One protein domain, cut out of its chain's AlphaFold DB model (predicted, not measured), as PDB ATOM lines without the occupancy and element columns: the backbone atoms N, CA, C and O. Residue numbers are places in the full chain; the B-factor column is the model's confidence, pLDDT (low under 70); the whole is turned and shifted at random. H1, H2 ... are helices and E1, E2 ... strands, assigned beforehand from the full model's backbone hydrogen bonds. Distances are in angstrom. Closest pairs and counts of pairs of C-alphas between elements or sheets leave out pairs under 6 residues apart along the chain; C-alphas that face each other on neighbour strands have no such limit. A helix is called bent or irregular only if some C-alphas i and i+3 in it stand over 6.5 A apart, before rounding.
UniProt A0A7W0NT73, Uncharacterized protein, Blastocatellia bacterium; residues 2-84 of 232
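AT A GLANCE: This is residues 2 to 84 of the 232 residues of an uncharacterized protein of Blastocatellia bacterium (UniProt A0A7W0NT73). A twisted sheet of four strands, with the long hairpin E2 and E3 in its middle, has the long helix H1 grazing it near the edge strand E1 and the short helix H2 over part of one face. The long link between E1 and H2 pairs briefly with E2 on its way. The printed part has 83 residues, with two named helices and four named strands in the chain order H1, E1, H2, E2, E3, E4; the sheet is mixed, in the order E1, E2, E3, E4, and the class is mixed, helices and strands. The whole is compact, with a radius of gyration of the C-alphas of 12.2 A and spans of 35 by 24 by 19 A.

IN THESE COORDINATES: H1, residues 8 to 20, begins at C-alpha 8 (-9.897, 29.446, 0.663) and is 19.6 A long; it is irregular, with C-alphas 9 and 12 8.2 A apart. E1 is residues 25 to 27 and H2 residues 42 to 46. E2, residues 54 to 61, is 22.9 A long, and E3, residues 66 to 74, 24.4 A. E4, residues 77 to 83, is 15.5 A long and ends at C-alpha 83 (-28.406, 21.929, 3.198).

HOW THE PARTS SIT: H1 only grazes the sheet, with residues 14 to 19. Its residues 11 to 15 alone touch H2, the closest C-alphas being those of Ser 12 and Val 45, 6.5 A. E1 and E2 are parallel, with N 26 and O 54 at 2.9 A. H2 is on the sheet at a height of 8.5 A, only just over E3, on which 3 of its 5 C-alphas fall. E2, E3 and E4 form a meander, each strand the antiparallel neighbour of the one before; N 57 and O 71 are 3.0 A apart, and N 72 and O 81 2.8 A. E1, H2 and E2 form a strand-helix-strand unit, two parallel neighbour strands with a helix between, its crossover right-handed. Every O i to N i+4 pair is within hydrogen-bond range in H2, and 7 of 9 in H1.

THE WHOLE: The C-alphas farthest apart, those of His 2 and Glu 76, are 37.8 A apart. The printed part has no cut; the link from E1 to H2, 14 residues, is long. Mean pLDDT of the printed part is 90.3, with residues 2 to 4 under 70.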
ATOM      1  N   HIS A   2     -11.391  44.261   9.370       38.47
ATOM      2  CA  HIS A   2     -10.900  42.993   9.917       38.47
ATOM      3  C   HIS A   2     -10.815  41.998   8.763       38.47
ATOM      4  O   HIS A   2     -11.838  41.754   8.125       38.47
ATOM      5  N   ASP A   3      -9.620  41.478   8.481       52.72
ATOM      6  CA  ASP A   3      -9.463  40.376   7.538       52.72
ATOM      7  C   ASP A   3     -10.278  39.186   8.034       52.72
ATOM      8  O   ASP A   3     -10.111  38.705   9.159       52.72
ATOM      9  N   VAL A   4     -11.201  38.736   7.193       62.62
ATOM     10  CA  VAL A   4     -11.888  37.470   7.394       62.62
ATOM     11  C   VAL A   4     -10.894  36.380   7.009       62.62
ATOM     12  O   VAL A   4     -10.587  36.207   5.834       62.62
ATOM     13  N   SER A   5     -10.370  35.662   8.000       72.38
ATOM     14  CA  SER A   5      -9.615  34.433   7.750       72.38
ATOM     15  C   SER A   5     -10.591  33.299   7.452       72.38
ATOM     16  O   SER A   5     -11.516  33.064   8.229       72.38
ATOM     17  N   ASP A   6     -10.381  32.606   6.339       82.81
ATOM     18  CA  ASP A   6     -11.147  31.433   5.932       82.81
ATOM     19  C   ASP A   6     -10.227  30.376   5.311       82.81
ATOM     20  O   ASP A   6      -9.010  30.562   5.232       82.81
ATOM     21  N   TYR A   7     -10.796  29.250   4.883       85.62
ATOM     22  CA  TYR A   7     -10.001  28.151   4.342       85.62
ATOM     23  C   TYR A   7      -9.627  28.316   2.861       85.62
ATOM     24  O   TYR A   7      -8.893  27.471   2.363       85.62
ATOM     25  N   ARG A   8     -10.055  29.366   2.136       87.56
ATOM     26  CA  ARG A   8      -9.897  29.446   0.663       87.56
ATOM     27  C   ARG A   8      -8.474  29.194   0.181       87.56
ATOM     28  O   ARG A   8      -8.263  28.393  -0.722       87.56
ATOM     29  N   SER A   9      -7.503  29.863   0.796       87.31
ATOM     30  CA  SER A   9      -6.094  29.800   0.387       87.31
ATOM     31  C   SER A   9      -5.424  28.459   0.688       87.31
ATOM     32  O   SER A   9      -4.359  28.175   0.143       87.31
ATOM     33  N   CYS A  10      -6.021  27.633   1.551       89.62
ATOM     34  CA  CYS A  10      -5.454  26.362   1.992       89.62
ATOM     35  C   CYS A  10      -6.397  25.163   1.807       89.62
ATOM     36  O   CYS A  10      -6.043  24.056   2.206       89.62
ATOM     37  N   PHE A  11      -7.565  25.356   1.188       91.38
ATOM     38  CA  PHE A  11      -8.653  24.380   1.144       91.38
ATOM     39  C   PHE A  11      -8.226  23.050   0.513       91.38
ATOM     40  O   PHE A  11      -8.323  22.004   1.156       91.38
ATOM     41  N   SER A  12      -7.655  23.093  -0.694       90.12
ATOM     42  CA  SER A  12      -7.146  21.900  -1.386       90.12
ATOM     43  C   SER A  12      -6.043  21.202  -0.589       90.12
ATOM     44  O   SER A  12      -6.029  19.978  -0.474       90.12
ATOM     45  N   ARG A  13      -5.153  21.974   0.048       92.50
ATOM     46  CA  ARG A  13      -4.075  21.430   0.882       92.50
ATOM     47  C   ARG A  13      -4.607  20.740   2.139       92.50
ATOM     48  O   ARG A  13      -4.067  19.702   2.510       92.50
ATOM     49  N   VAL A  14      -5.652  21.273   2.778       94.62
ATOM     50  CA  VAL A  14      -6.332  20.603   3.899       94.62
ATOM     51  C   VAL A  14      -6.901  19.263   3.441       94.62
ATOM     52  O   VAL A  14      -6.621  18.244   4.068       94.62
ATOM     53  N   LEU A  15      -7.630  19.245   2.323       95.50
ATOM     54  CA  LEU A  15      -8.218  18.018   1.782       95.50
ATOM     55  C   LEU A  15      -7.159  16.984   1.390       95.50
ATOM     56  O   LEU A  15      -7.333  15.801   1.666       95.50
ATOM     57  N   GLN A  16      -6.035  17.425   0.826       94.06
ATOM     58  CA  GLN A  16      -4.901  16.556   0.526       94.06
ATOM     59  C   GLN A  16      -4.318  15.923   1.798       94.06
ATOM     60  O   GLN A  16      -4.055  14.723   1.811       94.06
ATOM     61  N   ILE A  17      -4.136  16.699   2.876       95.31
ATOM     62  CA  ILE A  17      -3.652  16.170   4.161       95.31
ATOM     63  C   ILE A  17      -4.651  15.155   4.721       95.31
ATOM     64  O   ILE A  17      -4.242  14.061   5.101       95.31
ATOM     65  N   CYS A  18      -5.950  15.467   4.727       95.69
ATOM     66  CA  CYS A  18      -6.986  14.518   5.145       95.69
ATOM     67  C   CYS A  18      -6.947  13.231   4.306       95.69
ATOM     68  O   CYS A  18      -7.005  12.137   4.862       95.69
ATOM     69  N   GLY A  19      -6.765  13.355   2.988       95.12
ATOM     70  CA  GLY A  19      -6.637  12.212   2.090       95.12
ATOM     71  C   GLY A  19      -5.407  11.345   2.383       95.12
ATOM     72  O   GLY A  19      -5.485  10.120   2.380       95.12
ATOM     73  N   GLN A  20      -4.274  11.960   2.730       94.81
ATOM     74  CA  GLN A  20      -3.060  11.246   3.156       94.81
ATOM     75  C   GLN A  20      -3.243  10.480   4.472       94.81
ATOM     76  O   GLN A  20      -2.525   9.513   4.713       94.81
ATOM     77  N   GLN A  21      -4.191  10.896   5.316       95.50
ATOM     78  CA  GLN A  21      -4.579  10.165   6.526       95.50
ATOM     79  C   GLN A  21      -5.611   9.060   6.247       95.50
ATOM     80  O   GLN A  21      -6.088   8.427   7.183       95.50
ATOM     81  N   GLY A  22      -5.978   8.836   4.982       94.88
ATOM     82  CA  GLY A  22      -6.967   7.835   4.591       94.88
ATOM     83  C   GLY A  22      -8.409   8.229   4.910       94.88
ATOM     84  O   GLY A  22      -9.279   7.364   4.889       94.88
ATOM     85  N   ALA A  23      -8.683   9.509   5.194       96.50
ATOM     86  CA  ALA A  23     -10.045   9.959   5.455       96.50
ATOM     87  C   ALA A  23     -10.910   9.808   4.193       96.50
ATOM     88  O   ALA A  23     -10.516  10.230   3.101       96.50
ATOM     89  N   ASP A  24     -12.097   9.235   4.360       96.94
ATOM     90  CA  ASP A  24     -13.143   9.141   3.341       96.94
ATOM     91  C   ASP A  24     -14.164  10.284   3.476       96.94
ATOM     92  O   ASP A  24     -14.685  10.777   2.478       96.94
ATOM     93  N   THR A  25     -14.394  10.772   4.693       98.06
ATOM     94  CA  THR A  25     -15.285  11.895   4.983       98.06
ATOM     95  C   THR A  25     -14.536  13.020   5.689       98.06
ATOM     96  O   THR A  25     -13.891  12.809   6.715       98.06
ATOM     97  N   VAL A  26     -14.660  14.245   5.173       98.06
ATOM     98  CA  VAL A  26     -14.090  15.454   5.784       98.06
ATOM     99  C   VAL A  26     -15.206  16.409   6.183       98.06
ATOM    100  O   VAL A  26     -16.029  16.809   5.359       98.06
ATOM    101  N   VAL A  27     -15.224  16.809   7.453       98.25
ATOM    102  CA  VAL A  27     -16.192  17.773   7.987       98.25
ATOM    103  C   VAL A  27     -15.460  19.032   8.418       98.25
ATOM    104  O   VAL A  27     -14.661  19.000   9.352       98.25
ATOM    105  N   PHE A  28     -15.759  20.147   7.761       96.81
ATOM    106  CA  PHE A  28     -15.317  21.463   8.208       96.81
ATOM    107  C   PHE A  28     -16.288  22.021   9.252       96.81
ATOM    108  O   PHE A  28     -17.481  21.711   9.258       96.81
ATOM    109  N   SER A  29     -15.789  22.889  10.128       93.81
ATOM    110  CA  SER A  29     -16.628  23.755  10.959       93.81
ATOM    111  C   SER A  29     -17.533  24.643  10.092       93.81
ATOM    112  O   SER A  29     -17.304  24.834   8.894       93.81
ATOM    113  N   MET A  30     -18.586  25.207  10.681       91.06
ATOM    114  CA  MET A  30     -19.400  26.210   9.981       91.06
ATOM    115  C   MET A  30     -18.646  27.549   9.907       91.06
ATOM    116  O   MET A  30     -17.724  27.770  10.687       91.06
ATOM    117  N   TRP A  31     -19.014  28.434   8.979       88.75
ATOM    118  CA  TRP A  31     -18.267  29.652   8.618       88.75
ATOM    119  C   TRP A  31     -16.841  29.388   8.116       88.75
ATOM    120  O   TRP A  31     -15.898  30.073   8.507       88.75
ATOM    121  N   SER A  32     -16.678  28.383   7.256       87.00
ATOM    122  CA  SER A  32     -15.354  27.950   6.792       87.00
ATOM    123  C   SER A  32     -14.914  28.564   5.462       87.00
ATOM    124  O   SER A  32     -13.717  28.658   5.200       87.00
ATOM    125  N   TYR A  33     -15.836  28.984   4.597       89.62
ATOM    126  CA  TYR A  33     -15.460  29.404   3.246       89.62
ATOM    127  C   TYR A  33     -16.242  30.632   2.783       89.62
ATOM    128  O   TYR A  33     -17.469  30.575   2.669       89.62
ATOM    129  N   ASP A  34     -15.540  31.725   2.466       89.25
ATOM    130  CA  ASP A  34     -16.161  32.885   1.834       89.25
ATOM    131  C   ASP A  34     -16.369  32.637   0.336       89.25
ATOM    132  O   ASP A  34     -15.421  32.547  -0.445       89.25
ATOM    133  N   ASN A  35     -17.624  32.535  -0.092       83.38
ATOM    134  CA  ASN A  35     -17.974  32.244  -1.483       83.38
ATOM    135  C   ASN A  35     -18.347  33.486  -2.310       83.38
ATOM    136  O   ASN A  35     -18.902  33.336  -3.399       83.38
ATOM    137  N   THR A  36     -18.052  34.697  -1.830       80.19
ATOM    138  CA  THR A  36     -18.402  35.950  -2.529       80.19
ATOM    139  C   THR A  36     -17.621  36.183  -3.823       80.19
ATOM    140  O   THR A  36     -18.096  36.906  -4.695       80.19
ATOM    141  N   HIS A  37     -16.438  35.577  -3.965       70.12
ATOM    142  CA  HIS A  37     -15.526  35.848  -5.083       70.12
ATOM    143  C   HIS A  37     -15.307  34.660  -6.026       70.12
ATOM    144  O   HIS A  37     -15.135  34.873  -7.225       70.12
ATOM    145  N   THR A  38     -15.349  33.426  -5.516       74.62
ATOM    146  CA  THR A  38     -15.104  32.218  -6.316       74.62
ATOM    147  C   THR A  38     -16.041  31.104  -5.875       74.62
ATOM    148  O   THR A  38     -16.103  30.769  -4.688       74.62
ATOM    149  N   GLN A  39     -16.758  30.515  -6.831       82.25
ATOM    150  CA  GLN A  39     -17.532  29.302  -6.590       82.25
ATOM    151  C   GLN A  39     -16.606  28.089  -6.650       82.25
ATOM    152  O   GLN A  39     -15.858  27.940  -7.610       82.25
ATOM    153  N   LEU A  40     -16.667  27.238  -5.626       88.81
ATOM    154  CA  LEU A  40     -15.972  25.953  -5.629       88.81
ATOM    155  C   LEU A  40     -16.566  25.038  -6.695       88.81
ATOM    156  O   LEU A  40     -17.788  24.896  -6.791       88.81
ATOM    157  N   THR A  41     -15.689  24.387  -7.441       91.44
ATOM    158  CA  THR A  41     -16.026  23.318  -8.373       91.44
ATOM    159  C   THR A  41     -15.722  21.956  -7.758       91.44
ATOM    160  O   THR A  41     -14.990  21.839  -6.775       91.44
ATOM    161  N   HIS A  42     -16.252  20.899  -8.369       94.38
ATOM    162  CA  HIS A  42     -15.915  19.524  -7.994       94.38
ATOM    163  C   HIS A  42     -14.404  19.251  -8.057       94.38
ATOM    164  O   HIS A  42     -13.848  18.637  -7.146       94.38
ATOM    165  N   GLY A  43     -13.730  19.783  -9.085       91.50
ATOM    166  CA  GLY A  43     -12.281  19.664  -9.253       91.50
ATOM    167  C   GLY A  43     -11.504  20.284  -8.092       91.50
ATOM    168  O   GLY A  43     -10.582  19.654  -7.580       91.50
ATOM    169  N   ASP A  44     -11.932  21.453  -7.605       90.88
ATOM    170  CA  ASP A  44     -11.294  22.119  -6.457       90.88
ATOM    171  C   ASP A  44     -11.380  21.286  -5.167       90.88
ATOM    172  O   ASP A  44     -10.510  21.381  -4.299       90.88
ATOM    173  N   VAL A  45     -12.433  20.472  -5.031       93.50
ATOM    174  CA  VAL A  45     -12.677  19.633  -3.851       93.50
ATOM    175  C   VAL A  45     -11.935  18.297  -3.951       93.50
ATOM    176  O   VAL A  45     -11.360  17.838  -2.966       93.50
ATOM    177  N   PHE A  46     -11.930  17.644  -5.114       94.94
ATOM    178  CA  PHE A  46     -11.539  16.230  -5.201       94.94
ATOM    179  C   PHE A  46     -10.262  15.924  -5.991       94.94
ATOM    180  O   PHE A  46      -9.863  14.752  -5.977       94.94
ATOM    181  N   ALA A  47      -9.621  16.916  -6.628       88.25
ATOM    182  CA  ALA A  47      -8.448  16.709  -7.491       88.25
ATOM    183  C   ALA A  47      -7.318  15.923  -6.802       88.25
ATOM    184  O   ALA A  47      -6.921  14.868  -7.293       88.25
ATOM    185  N   ASP A  48      -6.860  16.386  -5.636       85.62
ATOM    186  CA  ASP A  48      -5.685  15.821  -4.949       85.62
ATOM    187  C   ASP A  48      -6.033  14.928  -3.742       85.62
ATOM    188  O   ASP A  48      -5.148  14.399  -3.067       85.62
ATOM    189  N   ALA A  49      -7.323  14.756  -3.438       88.50
ATOM    190  CA  ALA A  49      -7.811  14.135  -2.204       88.50
ATOM    191  C   ALA A  49      -8.394  12.731  -2.441       88.50
ATOM    192  O   ALA A  49      -9.552  12.475  -2.122       88.50
ATOM    193  N   THR A  50      -7.623  11.823  -3.046       86.06
ATOM    194  CA  THR A  50      -8.126  10.579  -3.671       86.06
ATOM    195  C   THR A  50      -8.951   9.653  -2.771       86.06
ATOM    196  O   THR A  50      -9.883   9.027  -3.272       86.06
ATOM    197  N   SER A  51      -8.660   9.564  -1.468       94.38
ATOM    198  CA  SER A  51      -9.455   8.745  -0.537       94.38
ATOM    199  C   SER A  51     -10.775   9.408  -0.136       94.38
ATOM    200  O   SER A  51     -11.737   8.704   0.159       94.38
ATOM    201  N   VAL A  52     -10.846  10.742  -0.177       97.25
ATOM    202  CA  VAL A  52     -12.006  11.515   0.274       97.25
ATOM    203  C   VAL A  52     -13.167  11.319  -0.698       97.25
ATOM    204  O   VAL A  52     -13.063  11.644  -1.883       97.25
ATOM    205  N   GLN A  53     -14.275  10.798  -0.184       97.31
ATOM    206  CA  GLN A  53     -15.543  10.563  -0.874       97.31
ATOM    207  C   GLN A  53     -16.575  11.651  -0.574       97.31
ATOM    208  O   GLN A  53     -17.373  11.987  -1.448       97.31
ATOM    209  N   MET A  54     -16.554  12.222   0.634       98.19
ATOM    210  CA  MET A  54     -17.524  13.228   1.061       98.19
ATOM    211  C   MET A  54     -16.854  14.407   1.770       98.19
ATOM    212  O   MET A  54     -16.011  14.225   2.647       98.19
ATOM    213  N   VAL A  55     -17.262  15.630   1.419       98.25
ATOM    214  CA  VAL A  55     -16.819  16.863   2.087       98.25
ATOM    215  C   VAL A  55     -18.028  17.695   2.498       98.25
ATOM    216  O   VAL A  55     -18.855  18.058   1.660       98.25
ATOM    217  N   LEU A  56     -18.116  18.023   3.786       98.19
ATOM    218  CA  LEU A  56     -19.092  18.964   4.333       98.19
ATOM    219  C   LEU A  56     -18.411  20.312   4.556       98.19
ATOM    220  O   LEU A  56     -17.491  20.412   5.368       98.19
ATOM    221  N   LEU A  57     -18.899  21.348   3.878       96.38
ATOM    222  CA  LEU A  57     -18.349  22.696   3.960       96.38
ATOM    223  C   LEU A  57     -19.471  23.725   4.018       96.38
ATOM    224  O   LEU A  57     -20.323  23.757   3.134       96.38
ATOM    225  N   GLU A  58     -19.459  24.607   5.016       95.12
ATOM    226  CA  GLU A  58     -20.336  25.775   4.972       95.12
ATOM    227  C   GLU A  58     -19.692  26.925   4.199       95.12
ATOM    228  O   GLU A  58     -18.586  27.373   4.518       95.12
ATOM    229  N   CYS A  59     -20.442  27.424   3.220       93.31
ATOM    230  CA  CYS A  59     -20.133  28.624   2.466       93.31
ATOM    231  C   CYS A  59     -21.072  29.758   2.869       93.31
ATOM    232  O   CYS A  59     -22.286  29.562   2.957       93.31
ATOM    233  N   CYS A  60     -20.526  30.954   3.057       90.00
ATOM    234  CA  CYS A  60     -21.302  32.157   3.337       90.00
ATOM    235  C   CYS A  60     -20.531  33.412   2.934       90.00
ATOM    236  O   CYS A  60     -19.317  33.372   2.765       90.00
ATOM    237  N   ASN A  61     -21.211  34.555   2.860       89.12
ATOM    238  CA  ASN A  61     -20.501  35.827   2.919       89.12
ATOM    239  C   ASN A  61     -20.077  36.044   4.373       89.12
ATOM    240  O   ASN A  61     -20.879  36.449   5.216       89.12
ATOM    241  N   LEU A  62     -18.821  35.739   4.685       85.94
ATOM    242  CA  LEU A  62     -18.322  35.730   6.059       85.94
ATOM    243  C   LEU A  62     -18.258  37.127   6.686       85.94
ATOM    244  O   LEU A  62     -18.340  37.261   7.911       85.94
ATOM    245  N   ARG A  63     -18.164  38.175   5.858       85.06
ATOM    246  CA  ARG A  63     -18.167  39.565   6.322       85.06
ATOM    247  C   ARG A  63     -19.533  39.972   6.870       85.06
ATOM    248  O   ARG A  63     -19.590  40.576   7.940       85.06
ATOM    249  N   SER A  64     -20.617  39.658   6.158       85.50
ATOM    250  CA  SER A  64     -21.993  39.960   6.596       85.50
ATOM    251  C   SER A  64     -22.690  38.805   7.315       85.50
ATOM    252  O   SER A  64     -23.769  39.011   7.868       85.50
ATOM    253  N   ARG A  65     -22.081  37.614   7.342       83.94
ATOM    254  CA  ARG A  65     -22.628  36.365   7.902       83.94
ATOM    255  C   ARG A  65     -24.039  36.054   7.403       83.94
ATOM    256  O   ARG A  65     -24.919  35.681   8.176       83.94
ATOM    257  N   ASN A  66     -24.258  36.247   6.110       85.81
ATOM    258  CA  ASN A  66     -25.517  35.953   5.440       85.81
ATOM    259  C   ASN A  66     -25.290  34.978   4.279       85.81
ATOM    260  O   ASN A  66     -24.156  34.625   3.950       85.81
ATOM    261  N   GLU A  67     -26.402  34.507   3.709       87.25
ATOM    262  CA  GLU A  67     -26.410  33.551   2.593       87.25
ATOM    263  C   GLU A  67     -25.680  32.235   2.911       87.25
ATOM    264  O   GLU A  67     -25.176  31.550   2.021       87.25
ATOM    265  N   CYS A  68     -25.645  31.870   4.197       91.81
ATOM    266  CA  CYS A  68     -25.006  30.652   4.662       91.81
ATOM    267  C   CYS A  68     -25.716  29.412   4.121       91.81
ATOM    268  O   CYS A  68     -26.937  29.266   4.244       91.81
ATOM    269  N   LYS A  69     -24.929  28.506   3.548       94.88
ATOM    270  CA  LYS A  69     -25.386  27.210   3.060       94.88
ATOM    271  C   LYS A  69     -24.303  26.162   3.263       94.88
ATOM    272  O   LYS A  69     -23.133  26.403   2.964       94.88
ATOM    273  N   THR A  70     -24.700  24.982   3.719       97.00
ATOM    274  CA  THR A  70     -23.789  23.841   3.810       97.00
ATOM    275  C   THR A  70     -23.817  23.082   2.497       97.00
ATOM    276  O   THR A  70     -24.865  22.599   2.072       97.00
ATOM    277  N   LEU A  71     -22.658  22.985   1.857       97.19
ATOM    278  CA  LEU A  71     -22.424  22.158   0.687       97.19
ATOM    279  C   LEU A  71     -21.974  20.773   1.149       97.19
ATOM    280  O   LEU A  71     -21.001  20.647   1.894       97.19
ATOM    281  N   VAL A  72     -22.682  19.745   0.694       98.12
ATOM    282  CA  VAL A  72     -22.267  18.348   0.819       98.12
ATOM    283  C   VAL A  72     -21.780  17.896  -0.549       98.12
ATOM    284  O   VAL A  72     -22.575  17.584  -1.442       98.12
ATOM    285  N   TRP A  73     -20.465  17.916  -0.719       97.81
ATOM    286  CA  TRP A  73     -19.800  17.421  -1.914       97.81
ATOM    287  C   TRP A  73     -19.623  15.915  -1.819       97.81
ATOM    288  O   TRP A  73     -19.232  15.394  -0.774       97.81
ATOM    289  N   ARG A  74     -19.891  15.230  -2.927       97.56
ATOM    290  CA  ARG A  74     -19.754  13.783  -3.081       97.56
ATOM    291  C   ARG A  74     -18.927  13.502  -4.326       97.56
ATOM    292  O   ARG A  74     -19.203  14.092  -5.368       97.56
ATOM    293  N   ARG A  75     -17.913  12.644  -4.223       95.88
ATOM    294  CA  ARG A  75     -16.947  12.397  -5.308       95.88
ATOM    295  C   ARG A  75     -17.622  11.943  -6.605       95.88
ATOM    296  O   ARG A  75     -17.197  12.324  -7.686       95.88
ATOM    297  N   GLU A  76     -18.692  11.180  -6.498       95.44
ATOM    298  CA  GLU A  76     -19.492  10.620  -7.584       95.44
ATOM    299  C   GLU A  76     -20.574  11.566  -8.136       95.44
ATOM    300  O   GLU A  76     -21.381  11.147  -8.967       95.44
ATOM    301  N   ARG A  77     -20.652  12.818  -7.658       94.94
ATOM    302  CA  ARG A  77     -21.621  13.818  -8.134       94.94
ATOM    303  C   ARG A  77     -20.939  15.141  -8.450       94.94
ATOM    304  O   ARG A  77     -20.344  15.744  -7.568       94.94
ATOM    305  N   ASP A  78     -21.156  15.654  -9.657       92.94
ATOM    306  CA  ASP A  78     -20.547  16.915 -10.106       92.94
ATOM    307  C   ASP A  78     -20.995  18.143  -9.303       92.94
ATOM    308  O   ASP A  78     -20.248  19.105  -9.168       92.94
ATOM    309  N   ASN A  79     -22.223  18.125  -8.772       95.31
ATOM    310  CA  ASN A  79     -22.800  19.241  -8.028       95.31
ATOM    311  C   ASN A  79     -23.007  18.877  -6.552       95.31
ATOM    312  O   ASN A  79     -23.455  17.761  -6.255       95.31
ATOM    313  N   PRO A  80     -22.760  19.817  -5.619       97.00
ATOM    314  CA  PRO A  80     -22.981  19.574  -4.209       97.00
ATOM    315  C   PRO A  80     -24.472  19.547  -3.910       97.00
ATOM    316  O   PRO A  80     -25.270  20.285  -4.497       97.00
ATOM    317  N   GLN A  81     -24.843  18.762  -2.909       97.50
ATOM    318  CA  GLN A  81     -26.149  18.928  -2.303       97.50
ATOM    319  C   GLN A  81     -26.118  20.091  -1.311       97.50
ATOM    320  O   GLN A  81     -25.177  20.228  -0.534       97.50
ATOM    321  N   ILE A  82     -27.160  20.920  -1.321       97.38
ATOM    322  CA  ILE A  82     -27.255  22.089  -0.448       97.38
ATOM    323  C   ILE A  82     -28.161  21.771   0.741       97.38
ATOM    324  O   ILE A  82     -29.303  21.344   0.564       97.38
ATOM    325  N   LEU A  83     -27.660  22.020   1.949       97.88
ATOM    326  CA  LEU A  83     -28.406  21.929   3.198       97.88
ATOM    327  C   LEU A  83     -28.454  23.295   3.891       97.88
ATOM    328  O   LEU A  83     -27.491  24.063   3.867       97.88
ATOM    329  N   TYR A  84     -29.574  23.560   4.558       96.44
ATOM    330  CA  TYR A  84     -29.783  24.760   5.364       96.44
ATOM    331  C   TYR A  84     -30.091  24.372   6.799       96.44
ATOM    332  O   TYR A  84     -30.863  23.440   7.038       96.44
TER     333      TYR A  84